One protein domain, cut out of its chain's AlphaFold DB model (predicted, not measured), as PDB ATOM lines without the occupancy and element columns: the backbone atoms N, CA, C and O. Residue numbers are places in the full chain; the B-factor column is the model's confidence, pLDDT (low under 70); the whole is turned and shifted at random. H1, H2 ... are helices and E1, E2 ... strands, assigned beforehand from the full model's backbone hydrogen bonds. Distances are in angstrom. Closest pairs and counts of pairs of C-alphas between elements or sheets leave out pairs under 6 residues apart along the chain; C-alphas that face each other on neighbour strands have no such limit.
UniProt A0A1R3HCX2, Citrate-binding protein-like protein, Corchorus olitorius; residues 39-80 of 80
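This is residues 39 to 80 of the 80 residues of the protein "Citrate-binding protein-like protein" of Corchorus olitorius (UniProt A0A1R3HCX2). The printed part has little regular structure: a narrow two-stranded hairpin, E1 and E2, whose residues 58 to 63 stick out at one end, with one short helix, H1, at its base and two long stretches with no named element, residues 39 to 51 before it and 66 to 80 after it. The printed part has 42 residues, with H1, E1 and E2 in that order; the sheet is antiparallel and the class mixed, with 12 residues in named elements. It is elongated, 34 by 21 by 14 A, and only just loose, close to compact, with a radius of gyration of the C-alphas of 11.3 A.

Start at Lys 39; residues 39 to 51 hold no named element. Find C-alpha 52 at (145.872, 113.993, 150.237), where H1, residues 52 to 55, begins. E1, residues 56 to 59, and E2, residues 62 to 65, each measure 10.0 A from first to last C-alpha; E2 ends at (149.273, 105.104, 149.645).

In the hairpin E1 and E2, look for N 57 and O 64, 3.0 A apart and within hydrogen-bond range. H1 is too short for an O i to N i+4 pair; its one O i to N i+3 pair is within range. The closest C-alphas of H1 and E2, those of Arg 55 and Met 65, are 5.5 A apart.

The C-alphas farthest apart, of Asn 60 and Asp 79, are 34.9 A apart. The printed part has no cut, and no printed residue has a pLDDT under 70.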
ATOM      1  N   LYS A  39     159.111 113.280 139.555       80.25
ATOM      2  CA  LYS A  39     157.906 113.520 140.363       80.25
ATOM      3  C   LYS A  39     156.728 114.062 139.534       80.25
ATOM      4  O   LYS A  39     155.587 113.853 139.922       80.25
ATOM      5  N   ALA A  40     157.000 114.750 138.424       83.19
ATOM      6  CA  ALA A  40     155.964 115.280 137.542       83.19
ATOM      7  C   ALA A  40     155.255 114.188 136.724       83.19
ATOM      8  O   ALA A  40     154.126 114.401 136.301       83.19
ATOM      9  N   ASP A  41     155.888 113.024 136.547       85.06
ATOM     10  CA  ASP A  41     155.313 111.887 135.819       85.06
ATOM     11  C   ASP A  41     154.344 111.069 136.690       85.06
ATOM     12  O   ASP A  41     153.601 110.229 136.185       85.06
ATOM     13  N   PHE A  42     154.327 111.319 138.004       83.00
ATOM     14  CA  PHE A  42     153.416 110.676 138.945       83.00
ATOM     15  C   PHE A  42     152.195 111.560 139.200       83.00
ATOM     16  O   PHE A  42     152.166 112.362 140.137       83.00
ATOM     17  N   GLU A  43     151.153 111.370 138.396       86.69
ATOM     18  CA  GLU A  43     149.820 111.836 138.758       86.69
ATOM     19  C   GLU A  43     149.227 110.893 139.811       86.69
ATOM     20  O   GLU A  43     149.001 109.707 139.566       86.69
ATOM     21  N   LEU A  44     149.017 111.409 141.021       88.06
ATOM     22  CA  LEU A  44     148.518 110.594 142.116       88.06
ATOM     23  C   LEU A  44     146.992 110.492 142.067       88.06
ATOM     24  O   LEU A  44     146.281 111.449 142.386       88.06
ATOM     25  N   GLN A  45     146.506 109.288 141.777       88.94
ATOM     26  CA  GLN A  45     145.094 108.970 141.913       88.94
ATOM     27  C   GLN A  45     144.729 108.733 143.380       88.94
ATOM     28  O   GLN A  45     145.320 107.900 144.062       88.94
ATOM     29  N   ARG A  46     143.749 109.490 143.870       91.12
ATOM     30  CA  ARG A  46     143.227 109.434 145.243       91.12
ATOM     31  C   ARG A  46     141.715 109.654 145.251       91.12
ATOM     32  O   ARG A  46     141.235 110.319 144.330       91.12
ATOM     33  N   PRO A  47     140.993 109.214 146.294       94.69
ATOM     34  CA  PRO A  47     139.578 109.536 146.453       94.69
ATOM     35  C   PRO A  47     139.340 111.047 146.375       94.69
ATOM     36  O   PRO A  47     140.011 111.818 147.073       94.69
ATOM     37  N   TYR A  48     138.390 111.488 145.544       93.75
ATOM     38  CA  TYR A  48     138.177 112.922 145.294       93.75
ATOM     39  C   TYR A  48     137.772 113.710 146.551       93.75
ATOM     40  O   TYR A  48     137.984 114.921 146.624       93.75
ATOM     41  N   ASN A  49     137.167 113.039 147.536       95.56
ATOM     42  CA  ASN A  49     136.585 113.648 148.733       95.56
ATOM     43  C   ASN A  49     137.452 113.525 149.993       95.56
ATOM     44  O   ASN A  49     136.990 113.924 151.060       95.56
ATOM     45  N   VAL A  50     138.664 112.971 149.900       95.50
ATOM     46  CA  VAL A  50     139.555 112.782 151.056       95.50
ATOM     47  C   VAL A  50     140.828 113.612 150.875       95.50
ATOM     48  O   VAL A  50     141.406 113.574 149.784       95.50
ATOM     49  N   PRO A  51     141.296 114.354 151.898       94.75
ATOM     50  CA  PRO A  51     142.570 115.070 151.845       94.75
ATOM     51  C   PRO A  51     143.751 114.167 151.467       94.75
ATOM     52  O   PRO A  51     143.781 112.974 151.769       94.75
ATOM     53  N   LEU A  52     144.738 114.740 150.778       91.75
ATOM     54  CA  LEU A  52     145.872 113.993 150.237       91.75
ATOM     55  C   LEU A  52     146.728 113.379 151.354       91.75
ATOM     56  O   LEU A  52     147.088 112.208 151.299       91.75
ATOM     57  N   GLU A  53     147.024 114.177 152.371       94.19
ATOM     58  CA  GLU A  53     147.844 113.852 153.535       94.19
ATOM     59  C   GLU A  53     147.290 112.703 154.388       94.19
ATOM     60  O   GLU A  53     148.041 112.072 155.125       94.19
ATOM     61  N   GLU A  54     145.999 112.387 154.265       95.06
ATOM     62  CA  GLU A  54     145.401 111.230 154.933       95.06
ATOM     63  C   GLU A  54     145.681 109.921 154.187       95.06
ATOM     64  O   GLU A  54     145.674 108.849 154.793       95.06
ATOM     65  N   ARG A  55     145.903 109.991 152.866       94.75
ATOM     66  CA  ARG A  55     146.001 108.821 151.971       94.75
ATOM     67  C   ARG A  55     147.350 108.632 151.335       94.75
ATOM     68  O   ARG A  55     147.551 107.617 150.677       94.75
ATOM     69  N   TYR A  56     148.267 109.562 151.534       94.62
ATOM     70  CA  TYR A  56     149.547 109.541 150.868       94.62
ATOM     71  C   TYR A  56     150.648 110.129 151.743       94.62
ATOM     72  O   TYR A  56     150.486 111.179 152.360       94.62
ATOM     73  N   SER A  57     151.810 109.479 151.723       93.88
ATOM     74  CA  SER A  57     153.037 110.018 152.310       93.88
ATOM     75  C   SER A  57     154.224 109.756 151.395       93.88
ATOM     76  O   SER A  57     154.332 108.672 150.816       93.88
ATOM     77  N   TYR A  58     155.148 110.710 151.342       92.50
ATOM     78  CA  TYR A  58     156.454 110.529 150.725       92.50
ATOM     79  C   TYR A  58     157.549 110.816 151.746       92.50
ATOM     80  O   TYR A  58     157.757 111.964 152.136       92.50
ATOM     81  N   GLU A  59     158.243 109.765 152.166       95.56
ATOM     82  CA  GLU A  59     159.273 109.832 153.199       95.56
ATOM     83  C   GLU A  59     160.470 108.987 152.769       95.56
ATOM     84  O   GLU A  59     160.326 107.815 152.428       95.56
ATOM     85  N   ASN A  60     161.664 109.579 152.783       95.00
ATOM     86  CA  ASN A  60     162.934 108.893 152.518       95.00
ATOM     87  C   ASN A  60     162.967 108.113 151.187       95.00
ATOM     88  O   ASN A  60     163.539 107.029 151.111       95.00
ATOM     89  N   GLY A  61     162.341 108.652 150.135       89.44
ATOM     90  CA  GLY A  61     162.268 108.002 148.822       89.44
ATOM     91  C   GLY A  61     161.153 106.963 148.683       89.44
ATOM     92  O   GLY A  61     160.977 106.414 147.599       89.44
ATOM     93  N   ILE A  62     160.380 106.704 149.741       91.00
ATOM     94  CA  ILE A  62     159.285 105.735 149.740       91.00
ATOM     95  C   ILE A  62     157.956 106.470 149.587       91.00
ATOM     96  O   ILE A  62     157.580 107.291 150.425       91.00
ATOM     97  N   TYR A  63     157.230 106.122 148.529       91.44
ATOM     98  CA  TYR A  63     155.848 106.520 148.296       91.44
ATOM     99  C   TYR A  63     154.920 105.509 148.984       91.44
ATOM    100  O   TYR A  63     155.028 104.310 148.734       91.44
ATOM    101  N   LYS A  64     154.020 105.970 149.857       94.00
ATOM    102  CA  LYS A  64     152.994 105.131 150.502       94.00
ATOM    103  C   LYS A  64     151.614 105.676 150.168       94.00
ATOM    104  O   LYS A  64     151.430 106.892 150.185       94.00
ATOM    105  N   MET A  65     150.670 104.776 149.907       93.69
ATOM    106  CA  MET A  65     149.273 105.104 149.645       93.69
ATOM    107  C   MET A  65     148.350 104.143 150.400       93.69
ATOM    108  O   MET A  65     148.607 102.939 150.419       93.69
ATOM    109  N   TRP A  66     147.282 104.671 150.999       94.44
ATOM    110  CA  TRP A  66     146.262 103.888 151.698       94.44
ATOM    111  C   TRP A  66     144.946 103.925 150.926       94.44
ATOM    112  O   TRP A  66     144.382 104.998 150.701       94.44
ATOM    113  N   VAL A  67     144.455 102.743 150.559       92.75
ATOM    114  CA  VAL A  67     143.165 102.547 149.889       92.75
ATOM    115  C   VAL A  67     142.258 101.764 150.828       92.75
ATOM    116  O   VAL A  67     142.648 100.707 151.330       92.75
ATOM    117  N   TYR A  68     141.063 102.288 151.074       94.25
ATOM    118  CA  TYR A  68     140.048 101.663 151.916       94.25
ATOM    119  C   TYR A  68     138.847 101.220 151.084       94.25
ATOM    120  O   TYR A  68     138.602 101.715 149.988       94.25
ATOM    121  N   ALA A  69     138.098 100.249 151.607       94.81
ATOM    122  CA  ALA A  69     136.970  99.652 150.894       94.81
ATOM    123  C   ALA A  69     135.794 100.625 150.688       94.81
ATOM    124  O   ALA A  69     134.958 100.398 149.821       94.81
ATOM    125  N   ASP A  70     135.712 101.678 151.499       94.06
ATOM    126  CA  ASP A  70     134.681 102.716 151.469       94.06
ATOM    127  C   ASP A  70     135.126 104.002 150.754       94.06
ATOM    128  O   ASP A  70     134.405 105.006 150.765       94.06
ATOM    129  N   ASP A  71     136.289 103.969 150.102       94.44
ATOM    130  CA  ASP A  71     136.784 105.078 149.303       94.44
ATOM    131  C   ASP A  71     135.857 105.446 148.161       94.44
ATOM    132  O   ASP A  71     135.184 104.613 147.554       94.44
ATOM    133  N   LYS A  72     135.847 106.740 147.849       94.50
ATOM    134  CA  LYS A  72     135.226 107.225 146.626       94.50
ATOM    135  C   LYS A  72     136.179 107.078 145.442       94.50
ATOM    136  O   LYS A  72     137.396 107.059 145.647       94.50
ATOM    137  N   PRO A  73     135.632 107.031 144.217       94.62
ATOM    138  CA  PRO A  73     136.441 107.030 143.012       94.62
ATOM    139  C   PRO A  73     137.438 108.197 142.962       94.62
ATOM    140  O   PRO A  73     137.327 109.189 143.691       94.62
ATOM    141  N   HIS A  74     138.410 108.095 142.058       92.00
ATOM    142  CA  HIS A  74     139.362 109.180 141.839       92.00
ATOM    143  C   HIS A  74     138.714 110.429 141.220       92.00
ATOM    144  O   HIS A  74     139.052 111.551 141.594       92.00
ATOM    145  N   ASP A  75     137.752 110.226 140.320       92.25
ATOM    146  CA  ASP A  75     136.987 111.285 139.662       92.25
ATOM    147  C   ASP A  75     135.537 111.276 140.179       92.25
ATOM    148  O   ASP A  75     134.935 110.202 140.267       92.25
ATOM    149  N   PRO A  76     134.941 112.436 140.512       92.94
ATOM    150  CA  PRO A  76     133.547 112.511 140.958       92.94
ATOM    151  C   PRO A  76     132.514 112.027 139.929       92.94
ATOM    152  O   PRO A  76     131.375 111.768 140.308       92.94
ATOM    153  N   ASN A  77     132.890 111.902 138.657       95.12
ATOM    154  CA  ASN A  77     132.051 111.397 137.571       95.12
ATOM    155  C   ASN A  77     132.369 109.938 137.200       95.12
ATOM    156  O   ASN A  77     131.868 109.450 136.189       95.12
ATOM    157  N   SER A  78     133.232 109.260 137.962       90.88
ATOM    158  CA  SER A  78     133.519 107.840 137.762       90.88
ATOM    159  C   SER A  78     132.535 106.971 138.544       90.88
ATOM    160  O   SER A  78     132.253 107.241 139.711       90.88
ATOM    161  N   ASP A  79     132.079 105.885 137.916       84.81
ATOM    162  CA  ASP A  79     131.194 104.874 138.515       84.81
ATOM    163  C   ASP A  79     131.963 103.674 139.117       84.81
ATOM    164  O   ASP A  79     131.368 102.643 139.437       84.81
ATOM    165  N   THR A  80     133.293 103.781 139.217       73.38
ATOM    166  CA  THR A  80     134.212 102.737 139.717       73.38
ATOM    167  C   THR A  80     134.308 102.679 141.230       73.38
ATOM    168  O   THR A  80     134.461 103.770 141.827       73.38
TER     169      THR A  80